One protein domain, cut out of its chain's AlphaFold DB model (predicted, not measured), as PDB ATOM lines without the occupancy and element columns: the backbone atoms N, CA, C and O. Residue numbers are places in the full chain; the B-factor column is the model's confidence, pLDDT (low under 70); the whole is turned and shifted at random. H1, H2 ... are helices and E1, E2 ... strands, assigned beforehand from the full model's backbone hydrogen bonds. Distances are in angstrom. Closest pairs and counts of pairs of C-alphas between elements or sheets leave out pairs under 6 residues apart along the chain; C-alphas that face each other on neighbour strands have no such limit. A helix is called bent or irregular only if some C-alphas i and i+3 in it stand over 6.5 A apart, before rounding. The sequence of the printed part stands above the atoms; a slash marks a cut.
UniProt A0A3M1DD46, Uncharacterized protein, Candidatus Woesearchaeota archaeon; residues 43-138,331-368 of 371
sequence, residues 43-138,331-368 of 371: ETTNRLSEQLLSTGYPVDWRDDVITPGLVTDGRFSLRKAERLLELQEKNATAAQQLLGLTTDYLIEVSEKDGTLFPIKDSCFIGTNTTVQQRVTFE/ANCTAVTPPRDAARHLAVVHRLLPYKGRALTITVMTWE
ATOM      1  N   GLU A  43      31.028 -12.852  43.580       93.19
ATOM      2  CA  GLU A  43      29.934 -13.579  44.233       93.19
ATOM      3  C   GLU A  43      29.024 -12.604  44.992       93.19
ATOM      4  O   GLU A  43      27.799 -12.629  44.842       93.19
ATOM      5  N   THR A  44      29.627 -11.673  45.733       93.38
ATOM      6  CA  THR A  44      28.906 -10.626  46.462       93.38
ATOM      7  C   THR A  44      28.115  -9.721  45.511       93.38
ATOM      8  O   THR A  44      26.944  -9.449  45.777       93.38
ATOM      9  N   THR A  45      28.694  -9.299  44.380       94.75
ATOM     10  CA  THR A  45      27.996  -8.493  43.362       94.75
ATOM     11  C   THR A  45      26.815  -9.246  42.765       94.75
ATOM     12  O   THR A  45      25.746  -8.666  42.580       94.75
ATOM     13  N   ASN A  46      26.985 -10.538  42.465       93.62
ATOM     14  CA  ASN A  46      25.917 -11.364  41.910       93.62
ATOM     15  C   ASN A  46      24.763 -11.498  42.897       93.62
ATOM     16  O   ASN A  46      23.628 -11.183  42.527       93.62
ATOM     17  N   ARG A  47      25.061 -11.856  44.151       95.88
ATOM     18  CA  ARG A  47      24.065 -11.969  45.222       95.88
ATOM     19  C   ARG A  47      23.330 -10.652  45.448       95.88
ATOM     20  O   ARG A  47      22.107 -10.645  45.544       95.88
ATOM     21  N   LEU A  48      24.059  -9.535  45.476       96.06
ATOM     22  CA  LEU A  48      23.467  -8.202  45.563       96.06
ATOM     23  C   LEU A  48      22.535  -7.943  44.374       96.06
ATOM     24  O   LEU A  48      21.397  -7.537  44.572       96.06
ATOM     25  N   SER A  49      22.977  -8.224  43.145       95.31
ATOM     26  CA  SER A  49      22.140  -8.035  41.956       95.31
ATOM     27  C   SER A  49      20.851  -8.861  42.017       95.31
ATOM     28  O   SER A  49      19.788  -8.350  41.683       95.31
ATOM     29  N   GLU A  50      20.919 -10.110  42.482       93.94
ATOM     30  CA  GLU A  50      19.763 -11.001  42.614       93.94
ATOM     31  C   GLU A  50      18.809 -10.515  43.703       93.94
ATOM     32  O   GLU A  50      17.595 -10.480  43.503       93.94
ATOM     33  N   GLN A  51      19.357 -10.060  44.829       96.06
ATOM     34  CA  GLN A  51      18.584  -9.449  45.898       96.06
ATOM     35  C   GLN A  51      17.843  -8.195  45.406       96.06
ATOM     36  O   GLN A  51      16.651  -8.045  45.680       96.06
ATOM     37  N   LEU A  52      18.494  -7.326  44.627       95.38
ATOM     38  CA  LEU A  52      17.855  -6.136  44.054       95.38
ATOM     39  C   LEU A  52      16.779  -6.488  43.011       95.38
ATOM     40  O   LEU A  52      15.824  -5.731  42.862       95.38
ATOM     41  N   LEU A  53      16.879  -7.641  42.339       93.25
ATOM     42  CA  LEU A  53      15.825  -8.169  41.459       93.25
ATOM     43  C   LEU A  53      14.636  -8.782  42.214       93.25
ATOM     44  O   LEU A  53      13.623  -9.122  41.600       93.25
ATOM     45  N   SER A  54      14.737  -8.930  43.532       94.81
ATOM     46  CA  SER A  54      13.641  -9.420  44.357       94.81
ATOM     47  C   SER A  54      12.664  -8.308  44.741       94.81
ATOM     48  O   SER A  54      12.950  -7.111  44.639       94.81
ATOM     49  N   THR A  55      11.503  -8.709  45.263       91.38
ATOM     50  CA  THR A  55      10.560  -7.762  45.863       91.38
ATOM     51  C   THR A  55      11.035  -7.175  47.187       91.38
ATOM     52  O   THR A  55      10.499  -6.160  47.638       91.38
ATOM     53  N   GLY A  56      12.035  -7.798  47.809       93.75
ATOM     54  CA  GLY A  56      12.399  -7.560  49.194       93.75
ATOM     55  C   GLY A  56      11.377  -8.120  50.186       93.75
ATOM     56  O   GLY A  56      10.344  -8.686  49.805       93.75
ATOM     57  N   TYR A  57      11.691  -7.965  51.470       91.81
ATOM     58  CA  TYR A  57      10.846  -8.367  52.587       91.81
ATOM     59  C   TYR A  57      10.855  -7.313  53.710       91.81
ATOM     60  O   TYR A  57      11.943  -6.914  54.152       91.81
ATOM     61  N   PRO A  58       9.671  -6.919  54.224       91.38
ATOM     62  CA  PRO A  58       8.321  -7.203  53.694       91.38
ATOM     63  C   PRO A  58       8.113  -6.708  52.251       91.38
ATOM     64  O   PRO A  58       8.869  -5.869  51.796       91.38
ATOM     65  N   VAL A  59       7.119  -7.202  51.503       82.56
ATOM     66  CA  VAL A  59       6.939  -6.826  50.074       82.56
ATOM     67  C   VAL A  59       6.760  -5.309  49.883       82.56
ATOM     68  O   VAL A  59       7.217  -4.752  48.887       82.56
ATOM     69  N   ASP A  60       6.134  -4.643  50.850       74.69
ATOM     70  CA  ASP A  60       5.838  -3.210  50.911       74.69
ATOM     71  C   ASP A  60       6.724  -2.465  51.931       74.69
ATOM     72  O   ASP A  60       6.281  -1.501  52.571       74.69
ATOM     73  N   TRP A  61       7.964  -2.928  52.110       83.75
ATOM     74  CA  TRP A  61       8.906  -2.392  53.092       83.75
ATOM     75  C   TRP A  61       9.104  -0.871  52.966       83.75
ATOM     76  O   TRP A  61       9.164  -0.314  51.867       83.75
ATOM     77  N   ARG A  62       9.194  -0.186  54.117       73.31
ATOM     78  CA  ARG A  62       9.607   1.230  54.202       73.31
ATOM     79  C   ARG A  62      10.694   1.421  55.254       73.31
ATOM     80  O   ARG A  62      11.857   1.558  54.901       73.31
ATOM     81  N   ASP A  63      10.309   1.436  56.529       75.62
ATOM     82  CA  ASP A  63      11.209   1.601  57.686       75.62
ATOM     83  C   ASP A  63      11.576   0.273  58.355       75.62
ATOM     84  O   ASP A  63      12.547   0.182  59.098       75.62
ATOM     85  N   ASP A  64      10.790  -0.758  58.075       82.94
ATOM     86  CA  ASP A  64      10.836  -2.104  58.638       82.94
ATOM     87  C   ASP A  64      11.514  -3.109  57.696       82.94
ATOM     88  O   ASP A  64      11.265  -4.314  57.764       82.94
ATOM     89  N   VAL A  65      12.347  -2.614  56.780       91.75
ATOM     90  CA  VAL A  65      13.015  -3.454  55.788       91.75
ATOM     91  C   VAL A  65      13.975  -4.430  56.460       91.75
ATOM     92  O   VAL A  65      14.844  -4.046  57.238       91.75
ATOM     93  N   ILE A  66      13.819  -5.707  56.121       91.69
ATOM     94  CA  ILE A  66      14.742  -6.773  56.523       91.69
ATOM     95  C   ILE A  66      15.650  -7.115  55.348       91.69
ATOM     96  O   ILE A  66      16.858  -7.269  55.505       91.69
ATOM     97  N   THR A  67      15.069  -7.212  54.152       93.19
ATOM     98  CA  THR A  67      15.812  -7.478  52.922       93.19
ATOM     99  C   THR A  67      15.324  -6.518  51.847       93.19
ATOM    100  O   THR A  67      14.194  -6.667  51.383       93.19
ATOM    101  N   PRO A  68      16.123  -5.516  51.448       95.00
ATOM    102  CA  PRO A  68      15.742  -4.614  50.376       95.00
ATOM    103  C   PRO A  68      15.732  -5.358  49.040       95.00
ATOM    104  O   PRO A  68      16.597  -6.188  48.768       95.00
ATOM    105  N   GLY A  69      14.761  -5.015  48.207       95.56
ATOM    106  CA  GLY A  69      14.660  -5.420  46.810       95.56
ATOM    107  C   GLY A  69      14.057  -4.267  46.017       95.56
ATOM    108  O   GLY A  69      13.342  -3.449  46.594       95.56
ATOM    109  N   LEU A  70      14.366  -4.151  44.729       94.56
ATOM    110  CA  LEU A  70      13.964  -3.011  43.894       94.56
ATOM    111  C   LEU A  70      12.818  -3.355  42.946       94.56
ATOM    112  O   LEU A  70      12.541  -2.591  42.024       94.56
ATOM    113  N   VAL A  71      12.161  -4.497  43.147       91.44
ATOM    114  CA  VAL A  71      11.100  -4.973  42.264       91.44
ATOM    115  C   VAL A  71       9.739  -4.965  42.958       91.44
ATOM    116  O   VAL A  71       9.616  -5.221  44.152       91.44
ATOM    117  N   THR A  72       8.686  -4.698  42.198       84.19
ATOM    118  CA  THR A  72       7.293  -4.948  42.588       84.19
ATOM    119  C   THR A  72       6.562  -5.466  41.361       84.19
ATOM    120  O   THR A  72       6.712  -4.916  40.270       84.19
ATOM    121  N   ASP A  73       5.840  -6.579  41.505       80.69
ATOM    122  CA  ASP A  73       5.136  -7.244  40.400       80.69
ATOM    123  C   ASP A  73       6.015  -7.466  39.148       80.69
ATOM    124  O   ASP A  73       5.590  -7.266  38.006       80.69
ATOM    125  N   GLY A  74       7.281  -7.844  39.367       80.81
ATOM    126  CA  GLY A  74       8.254  -8.122  38.305       80.81
ATOM    127  C   GLY A  74       8.803  -6.890  37.573       80.81
ATOM    128  O   GLY A  74       9.433  -7.043  36.529       80.81
ATOM    129  N   ARG A  75       8.561  -5.673  38.077       83.06
ATOM    130  CA  ARG A  75       9.016  -4.398  37.495       83.06
ATOM    131  C   ARG A  75       9.875  -3.602  38.466       83.06
ATOM    132  O   ARG A  75       9.705  -3.728  39.672       83.06
ATOM    133  N   PHE A  76      10.754  -2.755  37.935       86.25
ATOM    134  CA  PHE A  76      11.530  -1.817  38.742       86.25
ATOM    135  C   PHE A  76      10.611  -0.870  39.522       86.25
ATOM    136  O   PHE A  76       9.695  -0.268  38.957       86.25
ATOM    137  N   SER A  77      10.893  -0.723  40.809       87.56
ATOM    138  CA  SER A  77      10.198   0.154  41.738       87.56
ATOM    139  C   SER A  77      11.068   1.365  42.051       87.56
ATOM    140  O   SER A  77      11.997   1.289  42.858       87.56
ATOM    141  N   LEU A  78      10.743   2.507  41.435       85.38
ATOM    142  CA  LEU A  78      11.426   3.769  41.734       85.38
ATOM    143  C   LEU A  78      11.302   4.119  43.221       85.38
ATOM    144  O   LEU A  78      12.293   4.460  43.849       85.38
ATOM    145  N   ARG A  79      10.124   3.917  43.815       83.81
ATOM    146  CA  ARG A  79       9.872   4.187  45.234       83.81
ATOM    147  C   ARG A  79      10.811   3.408  46.161       83.81
ATOM    148  O   ARG A  79      11.328   3.968  47.123       83.81
ATOM    149  N   LYS A  80      11.042   2.119  45.889       91.25
ATOM    150  CA  LYS A  80      11.981   1.301  46.678       91.25
ATOM    151  C   LYS A  80      13.430   1.734  46.461       91.25
ATOM    152  O   LYS A  80      14.206   1.720  47.411       91.25
ATOM    153  N   ALA A  81      13.783   2.155  45.246       92.12
ATOM    154  CA  ALA A  81      15.107   2.695  44.944       92.12
ATOM    155  C   ALA A  81      15.364   4.024  45.675       92.12
ATOM    156  O   ALA A  81      16.388   4.163  46.339       92.12
ATOM    157  N   GLU A  82      14.411   4.956  45.643       88.44
ATOM    158  CA  GLU A  82      14.457   6.212  46.404       88.44
ATOM    159  C   GLU A  82      14.542   5.943  47.904       88.44
ATOM    160  O   GLU A  82      15.314   6.584  48.611       88.44
ATOM    161  N   ARG A  83      13.819   4.933  48.401       89.81
ATOM    162  CA  ARG A  83      13.895   4.571  49.815       89.81
ATOM    163  C   ARG A  83      15.245   3.977  50.199       89.81
ATOM    164  O   ARG A  83      15.764   4.280  51.270       89.81
ATOM    165  N   LEU A  84      15.814   3.131  49.346       93.56
ATOM    166  CA  LEU A  84      17.152   2.590  49.563       93.56
ATOM    167  C   LEU A  84      18.207   3.707  49.550       93.56
ATOM    168  O   LEU A  84      19.112   3.680  50.382       93.56
ATOM    169  N   LEU A  85      18.058   4.693  48.660       92.00
ATOM    170  CA  LEU A  85      18.878   5.903  48.644       92.00
ATOM    171  C   LEU A  85      18.763   6.665  49.969       92.00
ATOM    172  O   LEU A  85      19.774   6.912  50.614       92.00
ATOM    173  N   GLU A  86      17.550   6.939  50.444       90.06
ATOM    174  CA  GLU A  86      17.329   7.630  51.723       90.06
ATOM    175  C   GLU A  86      17.925   6.882  52.924       90.06
ATOM    176  O   GLU A  86      18.480   7.499  53.837       90.06
ATOM    177  N   LEU A  87      17.827   5.548  52.943       90.69
ATOM    178  CA  LEU A  87      18.461   4.721  53.973       90.69
ATOM    179  C   LEU A  87      19.985   4.850  53.926       90.69
ATOM    180  O   LEU A  87      20.618   4.970  54.978       90.69
ATOM    181  N   GLN A  88      20.563   4.854  52.724       92.19
ATOM    182  CA  GLN A  88      21.997   5.015  52.513       92.19
ATOM    183  C   GLN A  88      22.480   6.411  52.935       92.19
ATOM    184  O   GLN A  88      23.479   6.508  53.646       92.19
ATOM    185  N   GLU A  89      21.755   7.470  52.578       89.44
ATOM    186  CA  GLU A  89      22.081   8.852  52.952       89.44
ATOM    187  C   GLU A  89      21.998   9.070  54.464       89.44
ATOM    188  O   GLU A  89      22.839   9.750  55.054       89.44
ATOM    189  N   LYS A  90      20.998   8.464  55.113       90.94
ATOM    190  CA  LYS A  90      20.806   8.559  56.562       90.94
ATOM    191  C   LYS A  90      21.853   7.757  57.336       90.94
ATOM    192  O   LYS A  90      22.327   8.217  58.374       90.94
ATOM    193  N   ASN A  91      22.156   6.537  56.892       91.25
ATOM    194  CA  ASN A  91      23.124   5.653  57.535       91.25
ATOM    195  C   ASN A  91      23.675   4.617  56.540       91.25
ATOM    196  O   ASN A  91      23.160   3.501  56.423       91.25
ATOM    197  N   ALA A  92      24.777   4.970  55.876       90.00
ATOM    198  CA  ALA A  92      25.422   4.123  54.877       90.00
ATOM    199  C   ALA A  92      25.809   2.734  55.417       90.00
ATOM    200  O   ALA A  92      25.606   1.735  54.730       90.00
ATOM    201  N   THR A  93      26.298   2.643  56.660       90.69
ATOM    202  CA  THR A  93      26.668   1.358  57.278       90.69
ATOM    203  C   THR A  93      25.449   0.458  57.480       90.69
ATOM    204  O   THR A  93      25.515  -0.736  57.199       90.69
ATOM    205  N   ALA A  94      24.320   1.009  57.933       90.81
ATOM    206  CA  ALA A  94      23.090   0.232  58.090       90.81
ATOM    207  C   ALA A  94      22.540  -0.239  56.732       90.81
ATOM    208  O   ALA A  94      22.116  -1.386  56.607       90.81
ATOM    209  N   ALA A  95      22.604   0.609  55.699       91.94
ATOM    210  CA  ALA A  95      22.218   0.224  54.341       91.94
ATOM    211  C   ALA A  95      23.109  -0.905  53.786       91.94
ATOM    212  O   ALA A  95      22.590  -1.881  53.246       91.94
ATOM    213  N   GLN A  96      24.431  -0.835  53.993       92.69
ATOM    214  CA  GLN A  96      25.359  -1.919  53.641       92.69
ATOM    215  C   GLN A  96      25.009  -3.228  54.358       92.69
ATOM    216  O   GLN A  96      24.967  -4.280  53.721       92.69
ATOM    217  N   GLN A  97      24.694  -3.172  55.656       92.56
ATOM    218  CA  GLN A  97      24.297  -4.351  56.433       92.56
ATOM    219  C   GLN A  97      22.996  -4.981  55.921       92.56
ATOM    220  O   GLN A  97      22.926  -6.201  55.796       92.56
ATOM    221  N   LEU A  98      21.994  -4.168  55.567       93.88
ATOM    222  CA  LEU A  98      20.738  -4.642  54.969       93.88
ATOM    223  C   LEU A  98      20.950  -5.315  53.606       93.88
ATOM    224  O   LEU A  98      20.245  -6.258  53.249       93.88
ATOM    225  N   LEU A  99      21.938  -4.850  52.844       94.81
ATOM    226  CA  LEU A  99      22.358  -5.458  51.581       94.81
ATOM    227  C   LEU A  99      23.310  -6.656  51.784       94.81
ATOM    228  O   LEU A  99      23.724  -7.297  50.818       94.81
ATOM    229  N   GLY A 100      23.674  -6.967  53.034       92.56
ATOM    230  CA  GLY A 100      24.598  -8.044  53.383       92.56
ATOM    231  C   GLY A 100      26.031  -7.805  52.904       92.56
ATOM    232  O   GLY A 100      26.752  -8.769  52.644       92.56
ATOM    233  N   LEU A 101      26.444  -6.550  52.734       92.06
ATOM    234  CA  LEU A 101      27.720  -6.185  52.126       92.06
ATOM    235  C   LEU A 101      28.781  -5.892  53.184       92.06
ATOM    236  O   LEU A 101      28.533  -5.207  54.173       92.06
ATOM    237  N   THR A 102      29.992  -6.383  52.930       88.75
ATOM    238  CA  THR A 102      31.225  -5.962  53.622       88.75
ATOM    239  C   THR A 102      32.122  -5.110  52.723       88.75
ATOM    240  O   THR A 102      33.212  -4.719  53.127       88.75
ATOM    241  N   THR A 103      31.694  -4.893  51.483       89.62
ATOM    242  CA  THR A 103      32.391  -4.169  50.425       89.62
ATOM    243  C   THR A 103      31.711  -2.832  50.170       89.62
ATOM    244  O   THR A 103      30.537  -2.636  50.500       89.62
ATOM    245  N   ASP A 104      32.446  -1.920  49.543       91.06
ATOM    246  CA  ASP A 104      31.823  -0.754  48.939       91.06
ATOM    247  C   ASP A 104      31.001  -1.177  47.726       91.06
ATOM    248  O   ASP A 104      31.281  -2.189  47.070       91.06
ATOM    249  N   TYR A 105      29.976  -0.384  47.429       93.00
ATOM    250  CA  TYR A 105      29.075  -0.665  46.329       93.00
ATOM    251  C   TYR A 105      28.562   0.606  45.674       93.00
ATOM    252  O   TYR A 105      28.529   1.676  46.284       93.00
ATOM    253  N   LEU A 106      28.123   0.456  44.432       92.88
ATOM    254  CA  LEU A 106      27.443   1.483  43.668       92.88
ATOM    255  C   LEU A 106      26.400   0.821  42.769       92.88
ATOM    256  O   LEU A 106      26.681  -0.166  42.091       92.88
ATOM    257  N   ILE A 107      25.179   1.340  42.807       94.62
ATOM    258  CA  ILE A 107      24.053   0.881  41.999       94.62
ATOM    259  C   ILE A 107      23.641   2.040  41.104       94.62
ATOM    260  O   ILE A 107      23.243   3.092  41.597       94.62
ATOM    261  N   GLU A 108      23.704   1.820  39.801       92.38
ATOM    262  CA  GLU A 108      23.216   2.731  38.773       92.38
ATOM    263  C   GLU A 108      22.022   2.108  38.066       92.38
ATOM    264  O   GLU A 108      21.923   0.887  37.919       92.38
ATOM    265  N   VAL A 109      21.123   2.958  37.586       92.19
ATOM    266  CA  VAL A 109      20.041   2.551  36.697       92.19
ATOM    267  C   VAL A 109      20.211   3.343  35.413       92.19
ATOM    268  O   VAL A 109      20.488   4.534  35.467       92.19
ATOM    269  N   SER A 110      20.089   2.702  34.257       89.44
ATOM    270  CA  SER A 110      20.225   3.356  32.955       89.44
ATOM    271  C   SER A 110      19.159   2.913  31.965       89.44
ATOM    272  O   SER A 110      18.576   1.832  32.079       89.44
ATOM    273  N   GLU A 111      18.878   3.763  30.986       85.88
ATOM    274  CA  GLU A 111      18.051   3.422  29.838       85.88
ATOM    275  C   GLU A 111      18.859   2.661  28.774       85.88
ATOM    276  O   GLU A 111      20.065   2.429  28.890       85.88
ATOM    277  N   LYS A 112      18.179   2.239  27.703       79.69
ATOM    278  CA  LYS A 112      18.774   1.443  26.620       79.69
ATOM    279  C   LYS A 112      19.925   2.158  25.897       79.69
ATOM    280  O   LYS A 112      20.805   1.493  25.360       79.69
ATOM    281  N   ASP A 113      19.895   3.483  25.843       79.81
ATOM    282  CA  ASP A 113      20.928   4.314  25.217       79.81
ATOM    283  C   ASP A 113      22.124   4.598  26.145       79.81
ATOM    284  O   ASP A 113      23.079   5.255  25.734       79.81
ATOM    285  N   GLY A 114      22.099   4.075  27.377       79.75
ATOM    286  CA  GLY A 114      23.135   4.278  28.383       79.75
ATOM    287  C   GLY A 114      22.974   5.563  29.193       79.75
ATOM    288  O   GLY A 114      23.795   5.810  30.076       79.75
ATOM    289  N   THR A 115      21.933   6.364  28.944       82.56
ATOM    290  CA  THR A 115      21.612   7.508  29.804       82.56
ATOM    291  C   THR A 115      21.219   7.014  31.193       82.56
ATOM    292  O   THR A 115      20.475   6.043  31.335       82.56
ATOM    293  N   LEU A 116      21.759   7.637  32.241       84.44
ATOM    294  CA  LEU A 116      21.441   7.244  33.611       84.44
ATOM    295  C   LEU A 116      20.010   7.669  33.954       84.44
ATOM    296  O   LEU A 116      19.635   8.833  33.830       84.44
ATOM    297  N   PHE A 117      19.228   6.694  34.402       84.00
ATOM    298  CA  PHE A 117      17.897   6.872  34.939       84.00
ATOM    299  C   PHE A 117      18.018   7.380  36.379       84.00
ATOM    300  O   PHE A 117      18.579   6.687  37.233       84.00
ATOM    301  N   PRO A 118      17.507   8.576  36.674       81.06
ATOM    302  CA  PRO A 118      17.832   9.224  37.924       81.06
ATOM    303  C   PRO A 118      16.882   8.748  39.047       81.06
ATOM    304  O   PRO A 118      15.742   8.344  38.799       81.06
ATOM    305  N   ILE A 119      17.363   8.772  40.293       84.19
ATOM    306  CA  ILE A 119      16.670   8.288  41.499       84.19
ATOM    307  C   ILE A 119      16.712   9.407  42.540       84.19
ATOM    308  O   ILE A 119      17.786   9.708  43.060       84.19
ATOM    309  N   LYS A 120      15.577  10.021  42.898       80.44
ATOM    310  CA  LYS A 120      15.614  11.065  43.934       80.44
ATOM    311  C   LYS A 120      16.191  12.372  43.413       80.44
ATOM    312  O   LYS A 120      15.611  13.024  42.561       80.44
ATOM    313  N   ASP A 121      17.301  12.751  44.021       74.88
ATOM    314  CA  ASP A 121      18.199  13.851  43.692       74.88
ATOM    315  C   ASP A 121      19.602  13.326  43.289       74.88
ATOM    316  O   ASP A 121      20.561  14.094  43.173       74.88
ATOM    317  N   SER A 122      19.711  12.011  43.036       81.75
ATOM    318  CA  SER A 122      20.944  11.273  42.736       81.75
ATOM    319  C   SER A 122      20.847  10.456  41.437       81.75
ATOM    320  O   SER A 122      19.765  10.140  40.942       81.75
ATOM    321  N   CYS A 123      21.995  10.069  40.878       84.62
ATOM    322  CA  CYS A 123      22.084   9.137  39.743       84.62
ATOM    323  C   CYS A 123      22.513   7.722  40.162       84.62
ATOM    324  O   CYS A 123      22.540   6.815  39.332       84.62
ATOM    325  N   PHE A 124      22.882   7.534  41.431       89.50
ATOM    326  CA  PHE A 124      23.372   6.263  41.952       89.50
ATOM    327  C   PHE A 124      23.012   6.078  43.428       89.50
ATOM    328  O   PHE A 124      22.740   7.037  44.152       89.50
ATOM    329  N   ILE A 125      23.044   4.828  43.884       91.69
ATOM    330  CA  ILE A 125      22.884   4.446  45.289       91.69
ATOM    331  C   ILE A 125      24.159   3.737  45.735       91.69
ATOM    332  O   ILE A 125      24.531   2.726  45.142       91.69
ATOM    333  N   GLY A 126      24.805   4.212  46.797       90.88
ATOM    334  CA  GLY A 126      25.962   3.527  47.374       90.88
ATOM    335  C   GLY A 126      27.038   4.471  47.880       90.88
ATOM    336  O   GLY A 126      26.759   5.603  48.268       90.88
ATOM    337  N   THR A 127      28.273   3.984  47.924       84.69
ATOM    338  CA  THR A 127      29.403   4.722  48.486       84.69
ATOM    339  C   THR A 127      29.648   6.008  47.692       84.69
ATOM    340  O   THR A 127      29.707   5.998  46.464       84.69
ATOM    341  N   ASN A 128      29.793   7.126  48.411       67.50
ATOM    342  CA  ASN A 128      29.999   8.453  47.835       67.50
ATOM    343  C   ASN A 128      31.364   8.520  47.137       67.50
ATOM    344  O   ASN A 128      32.388   8.841  47.737       67.50
ATOM    345  N   THR A 129      31.388   8.193  45.854       57.44
ATOM    346  CA  THR A 129      32.484   8.581  44.970       57.44
ATOM    347  C   THR A 129      32.421  10.095  44.787       57.44
ATOM    348  O   THR A 129      31.331  10.653  44.744       57.44
ATOM    349  N   THR A 130      33.559  10.767  44.655       50.66
ATOM    350  CA  THR A 130      33.753  12.234  44.668       50.66
ATOM    351  C   THR A 130      32.984  13.072  43.622       50.66
ATOM    352  O   THR A 130      33.332  14.227  43.392       50.66
ATOM    353  N   VAL A 131      31.944  12.543  42.984       50.03
ATOM    354  CA  VAL A 131      31.081  13.237  42.029       50.03
ATOM    355  C   VAL A 131      29.667  13.326  42.608       50.03
ATOM    356  O   VAL A 131      28.770  12.578  42.237       50.03
ATOM    357  N   GLN A 132      29.450  14.277  43.519       44.19
ATOM    358  CA  GLN A 132      28.097  14.759  43.798       44.19
ATOM    359  C   GLN A 132      27.711  15.752  42.703       44.19
ATOM    360  O   GLN A 132      27.901  16.960  42.842       44.19
ATOM    361  N   GLN A 133      27.186  15.254  41.587       49.38
ATOM    362  CA  GLN A 133      26.355  16.101  40.742       49.38
ATOM    363  C   GLN A 133      24.954  16.080  41.338       49.38
ATOM    364  O   GLN A 133      24.248  15.083  41.242       49.38
ATOM    365  N   ARG A 134      24.572  17.182  41.993       43.50
ATOM    366  CA  ARG A 134      23.164  17.435  42.301       43.50
ATOM    367  C   ARG A 134      22.421  17.501  40.984       43.50
ATOM    368  O   ARG A 134      22.686  18.382  40.164       43.50
ATOM    369  N   VAL A 135      21.520  16.556  40.794       45.91
ATOM    370  CA  VAL A 135      20.704  16.489  39.600       45.91
ATOM    371  C   VAL A 135      19.375  17.166  39.889       45.91
ATOM    372  O   VAL A 135      18.766  16.953  40.931       45.91
ATOM    373  N   THR A 136      18.958  18.032  38.973       42.03
ATOM    374  CA  THR A 136      17.594  18.573  38.949       42.03
ATOM    375  C   THR A 136      16.862  17.792  37.856       42.03
ATOM    376  O   THR A 136      17.481  17.463  36.845       42.03
ATOM    377  N   PHE A 137      15.625  17.367  38.107       43.62
ATOM    378  CA  PHE A 137      14.993  16.246  37.397       43.62
ATOM    379  C   PHE A 137      13.900  16.713  36.437       43.62
ATOM    380  O   PHE A 137      12.854  17.105  36.928       43.62
ATOM    381  N   GLU A 138      14.021  16.546  35.114       44.28
ATOM    382  CA  GLU A 138      12.820  16.535  34.249       44.28
ATOM    383  C   GLU A 138      12.370  15.103  34.048       44.28
ATOM    384  O   GLU A 138      13.029  14.293  33.393       44.28
ATOM    385  N   ALA A 331      18.529  16.921  33.558       51.19
ATOM    386  CA  ALA A 331      19.563  16.198  34.285       51.19
ATOM    387  C   ALA A 331      20.697  15.734  33.355       51.19
ATOM    388  O   ALA A 331      20.492  14.854  32.524       51.19
ATOM    389  N   ASN A 332      21.916  16.237  33.550       58.59
ATOM    390  CA  ASN A 332      23.116  15.614  32.985       58.59
ATOM    391  C   ASN A 332      23.719  14.664  34.023       58.59
ATOM    392  O   ASN A 332      24.689  15.017  34.686       58.59
ATOM    393  N   CYS A 333      23.143  13.473  34.189       66.31
ATOM    394  CA  CYS A 333      23.807  12.418  34.950       66.31
ATOM    395  C   CYS A 333      25.028  11.923  34.160       66.31
ATOM    396  O   CYS A 333      24.879  11.316  33.098       66.31
ATOM    397  N   THR A 334      26.239  12.164  34.661       67.50
ATOM    398  CA  THR A 334      27.445  11.523  34.117       67.50
ATOM    399  C   THR A 334      27.731  10.217  34.845       67.50
ATOM    400  O   THR A 334      27.593  10.163  36.065       67.50
ATOM    401  N   ALA A 335      28.164   9.194  34.102       65.75
ATOM    402  CA  ALA A 335      28.579   7.912  34.665       65.75
ATOM    403  C   ALA A 335      29.596   8.099  35.791       65.75
ATOM    404  O   ALA A 335      30.574   8.847  35.650       65.75
ATOM    405  N   VAL A 336      29.374   7.400  36.899       69.81
ATOM    406  CA  VAL A 336      30.281   7.444  38.029       69.81
ATOM    407  C   VAL A 336      31.356   6.389  37.839       69.81
ATOM    408  O   VAL A 336      31.090   5.223  37.565       69.81
ATOM    409  N   THR A 337      32.613   6.803  37.987       69.06
ATOM    410  CA  THR A 337      33.740   5.870  37.985       69.06
ATOM    411  C   THR A 337      34.162   5.580  39.421       69.06
ATOM    412  O   THR A 337      34.423   6.523  40.176       69.06
ATOM    413  N   PRO A 338      34.266   4.296  39.816       70.38
ATOM    414  CA  PRO A 338      34.871   3.924  41.087       70.38
ATOM    415  C   PRO A 338      36.290   4.508  41.219       70.38
ATOM    416  O   PRO A 338      36.944   4.777  40.202       70.38
ATOM    417  N   PRO A 339      36.808   4.683  42.449       72.69
ATOM    418  CA  PRO A 339      38.179   5.136  42.665       72.69
ATOM    419  C   PRO A 339      39.174   4.287  41.865       72.69
ATOM    420  O   PRO A 339      39.008   3.075  41.754       72.69
ATOM    421  N   ARG A 340      40.247   4.888  41.332       68.31
ATOM    422  CA  ARG A 340      41.236   4.153  40.510       68.31
ATOM    423  C   ARG A 340      41.796   2.912  41.209       68.31
ATOM    424  O   ARG A 340      42.074   1.915  40.549       68.31
ATOM    425  N   ASP A 341      41.915   2.963  42.530       68.31
ATOM    426  CA  ASP A 341      42.444   1.867  43.340       68.31
ATOM    427  C   ASP A 341      41.454   0.694  43.478       68.31
ATOM    428  O   ASP A 341      41.879  -0.437  43.715       68.31
ATOM    429  N   ALA A 342      40.158   0.934  43.245       69.25
ATOM    430  CA  ALA A 342      39.112  -0.086  43.215       69.25
ATOM    431  C   ALA A 342      39.160  -0.952  41.946       69.25
ATOM    432  O   ALA A 342      38.689  -2.086  41.963       69.25
ATOM    433  N   ALA A 343      39.772  -0.467  40.857       63.81
ATOM    434  CA  ALA A 343      39.746  -1.123  39.545       63.81
ATOM    435  C   ALA A 343      40.312  -2.557  39.538       63.81
ATOM    436  O   ALA A 343      39.985  -3.335  38.648       63.81
ATOM    437  N   ARG A 344      41.155  -2.920  40.517       67.19
ATOM    438  CA  ARG A 344      41.746  -4.267  40.617       67.19
ATOM    439  C   ARG A 344      40.809  -5.319  41.214       67.19
ATOM    440  O   ARG A 344      41.008  -6.495  40.946       67.19
ATOM    441  N   HIS A 345      39.808  -4.907  41.988       79.06
ATOM    442  CA  HIS A 345      38.820  -5.800  42.603       79.06
ATOM    443  C   HIS A 345      37.399  -5.287  42.358       79.06
ATOM    444  O   HIS A 345      36.530  -5.413  43.212       79.06
ATOM    445  N   LEU A 346      37.182  -4.650  41.208       87.12
ATOM    446  CA  LEU A 346      35.874  -4.168  40.804       87.12
ATOM    447  C   LEU A 346      35.145  -5.294  40.082       87.12
ATOM    448  O   LEU A 346      35.574  -5.728  39.012       87.12
ATOM    449  N   ALA A 347      34.018  -5.719  40.633       88.06
ATOM    450  CA  ALA A 347      33.077  -6.565  39.919       88.06
ATOM    451  C   ALA A 347      31.848  -5.746  39.524       88.06
ATOM    452  O   ALA A 347      31.377  -4.898  40.286       88.06
ATOM    453  N   VAL A 348      31.358  -5.992  38.307       89.62
ATOM    454  CA  VAL A 348      30.227  -5.283  37.705       89.62
ATOM    455  C   VAL A 348      29.243  -6.304  37.152       89.62
ATOM    456  O   VAL A 348      29.626  -7.197  36.396       89.62
ATOM    457  N   VAL A 349      27.971  -6.167  37.515       89.75
ATOM    458  CA  VAL A 349      26.878  -7.019  37.037       89.75
ATOM    459  C   VAL A 349      25.754  -6.142  36.500       89.75
ATOM    460  O   VAL A 349      25.302  -5.219  37.174       89.75
ATOM    461  N   HIS A 350      25.267  -6.460  35.301       89.56
ATOM    462  CA  HIS A 350      24.134  -5.778  34.675       89.56
ATOM    463  C   HIS A 350      22.890  -6.667  34.697       89.56
ATOM    464  O   HIS A 350      22.962  -7.857  34.368       89.56
ATOM    465  N   ARG A 351      21.734  -6.094  35.040       89.00
ATOM    466  CA  ARG A 351      20.429  -6.765  35.018       89.00
ATOM    467  C   ARG A 351      19.397  -5.906  34.302       89.00
ATOM    468  O   ARG A 351      19.375  -4.697  34.482       89.00
ATOM    469  N   LEU A 352      18.521  -6.531  33.521       85.06
ATOM    470  CA  LEU A 352      17.427  -5.835  32.844       85.06
ATOM    471  C   LEU A 352      16.151  -5.913  33.678       85.06
ATOM    472  O   LEU A 352      15.777  -6.992  34.136       85.06
ATOM    473  N   LEU A 353      15.461  -4.785  33.821       82.94
ATOM    474  CA  LEU A 353      14.166  -4.701  34.483       82.94
ATOM    475  C   LEU A 353      13.168  -3.870  33.675       82.94
ATOM    476  O   LEU A 353      13.507  -2.795  33.180       82.94
ATOM    477  N   PRO A 354      11.905  -4.309  33.570       76.06
ATOM    478  CA  PRO A 354      10.860  -3.495  32.973       76.06
ATOM    479  C   PRO A 354      10.431  -2.360  33.914       76.06
ATOM    480  O   PRO A 354      10.258  -2.562  35.115       76.06
ATOM    481  N   TYR A 355      10.167  -1.180  33.356       80.12
ATOM    482  CA  TYR A 355       9.663  -0.000  34.061       80.12
ATOM    483  C   TYR A 355       8.749   0.812  33.140       80.12
ATOM    484  O   TYR A 355       9.203   1.254  32.097       80.12
ATOM    485  N   LYS A 356       7.468   1.004  33.483       68.38
ATOM    486  CA  LYS A 356       6.507   1.860  32.736       68.38
ATOM    487  C   LYS A 356       6.637   1.819  31.195       68.38
ATOM    488  O   LYS A 356       6.875   2.828  30.540       68.38
ATOM    489  N   GLY A 357       6.574   0.614  30.622       60.72
ATOM    490  CA  GLY A 357       6.654   0.390  29.169       60.72
ATOM    491  C   GLY A 357       8.057   0.461  28.541       60.72
ATOM    492  O   GLY A 357       8.192   0.168  27.357       60.72
ATOM    493  N   ARG A 358       9.102   0.788  29.309       73.62
ATOM    494  CA  ARG A 358      10.518   0.761  28.899       73.62
ATOM    495  C   ARG A 358      11.302  -0.322  29.644       73.62
ATOM    496  O   ARG A 358      10.832  -0.879  30.637       73.62
ATOM    497  N   ALA A 359      12.492  -0.637  29.141       75.12
ATOM    498  CA  ALA A 359      13.458  -1.504  29.806       75.12
ATOM    499  C   ALA A 359      14.578  -0.642  30.396       75.12
ATOM    500  O   ALA A 359      15.138   0.198  29.692       75.12
ATOM    501  N   LEU A 360      14.880  -0.862  31.670       85.06
ATOM    502  CA  LEU A 360      16.003  -0.265  32.379       85.06
ATOM    503  C   LEU A 360      17.089  -1.319  32.599       85.06
ATOM    504  O   LEU A 360      16.788  -2.506  32.739       85.06
ATOM    505  N   THR A 361      18.336  -0.875  32.671       89.50
ATOM    506  CA  THR A 361      19.484  -1.683  33.079       89.50
ATOM    507  C   THR A 361      19.910  -1.248  34.474       89.50
ATOM    508  O   THR A 361      20.276  -0.097  34.669       89.50
ATOM    509  N   ILE A 362      19.874  -2.157  35.445       93.88
ATOM    510  CA  ILE A 362      20.528  -1.962  36.738       93.88
ATOM    511  C   ILE A 362      21.972  -2.430  36.609       93.88
ATOM    512  O   ILE A 362      22.217  -3.596  36.296       93.88
ATOM    513  N   THR A 363      22.912  -1.537  36.887       93.50
ATOM    514  CA  THR A 363      24.338  -1.837  36.985       93.50
ATOM    515  C   THR A 363      24.730  -1.849  38.452       93.50
ATOM    516  O   THR A 363      24.612  -0.842  39.142       93.50
ATOM    517  N   VAL A 364      25.190  -2.999  38.931       94.00
ATOM    518  CA  VAL A 364      25.666  -3.190  40.300       94.00
ATOM    519  C   VAL A 364      27.175  -3.320  40.260       94.00
ATOM    520  O   VAL A 364      27.703  -4.208  39.593       94.00
ATOM    521  N   MET A 365      27.857  -2.445  40.982       93.12
ATOM    522  CA  MET A 365      29.301  -2.437  41.136       93.12
ATOM    523  C   MET A 365      29.646  -2.683  42.599       93.12
ATOM    524  O   MET A 365      29.035  -2.077  43.477       93.12
ATOM    525  N   THR A 366      30.630  -3.532  42.878       92.81
ATOM    526  CA  THR A 366      31.184  -3.684  44.233       92.81
ATOM    527  C   THR A 366      32.699  -3.792  44.195       92.81
ATOM    528  O   THR A 366      33.247  -4.349  43.242       92.81
ATOM    529  N   TRP A 367      33.369  -3.297  45.235       91.62
ATOM    530  CA  TRP A 367      34.825  -3.373  45.372       91.62
ATOM    531  C   TRP A 367      35.269  -3.425  46.838       91.62
ATOM    532  O   TRP A 367      34.565  -2.976  47.743       91.62
ATOM    533  N   GLU A 368      36.457  -3.974  47.092       86.75
ATOM    534  CA  GLU A 368      37.054  -3.958  48.432       86.75
ATOM    535  C   GLU A 368      37.643  -2.588  48.779       86.75
ATOM    536  O   GLU A 368      38.369  -1.977  47.988       86.75
TER     537      GLU A 368
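This is residues 43 to 138 and 331 to 368 of the 371 residues of an uncharacterized protein of Candidatus Woesearchaeota archaeon (UniProt A0A3M1DD46). A twisted sheet of four antiparallel strands forms a wall, with helix H1 over E3 and E4 on one face, while H2 packs beside the short edge strand E2 and meets H3 steeply. Small H4 lies past one end of E4. The printed part has 134 residues, under half of them in named elements, in the order H1 H2 H3 E1 E2 H4 E3 E4; the sheet's order is E2 E1 E4 E3 and the class is mixed. It is compact, with a radius of gyration of the C-alphas of 13.8 A and spans of 37 by 33 by 26 A.

Find C-alpha 43 at (29.934, -13.579, 44.233); from there H1 runs to residue 52, 14.2 A. Next come H2, residues 78 to 90, 18.2 A, and H3, residues 92 to 98. E1 spans residues 104 to 110, 20.2 A, and E2 residues 124 to 126. Beyond the cut find H4, residues 340 to 344, only just irregular: C-alphas 341 and 344 are 6.7 A apart. E3, residues 347 to 355, covers 25.0 A; E4, residues 358 to 367, covers 29.7 A, ending at (34.825, -3.373, 45.372).

Look at hairpin E3 and E4: N 351 and O 362 are 2.8 A apart, within hydrogen-bond range, as are N 106 of E1 and O 365 at 2.9 A, and N 107 and O 125 of hairpin E1 and E2 at 2.8 A. H1 is on the sheet, height 8.3 A, along the strands; its closest C-alphas to E4 are Thr 45 and Thr 366, 5.8 A. H2 stands at the sheet's level, height 3.4 A, and touches H3 with residues 84 to 88 alone, C-alphas 88 and 95 at 5.1 A, a steep tilt of 54 degrees, opposite ways. H3 and H4 only graze the sheet, with residues 92 to 96 and 341 to 344. In H1, H2 and H3 every O i to N i+4 pair is within hydrogen-bond range; in H4 0 of 1, and 1 of 2 O i to N i+3 pairs.

The C-alphas farthest apart, Asp 341 and Gly 357, are 38.5 A apart. Residues 139 to 330 are not printed; C-alphas 138 and 331 are 6.8 A apart. The links H1 to H2 and E1 to E2 are long. Look for pLDDT under 70 at residues 128 to 138, 331 to 337, 340 to 344 and 356 to 357.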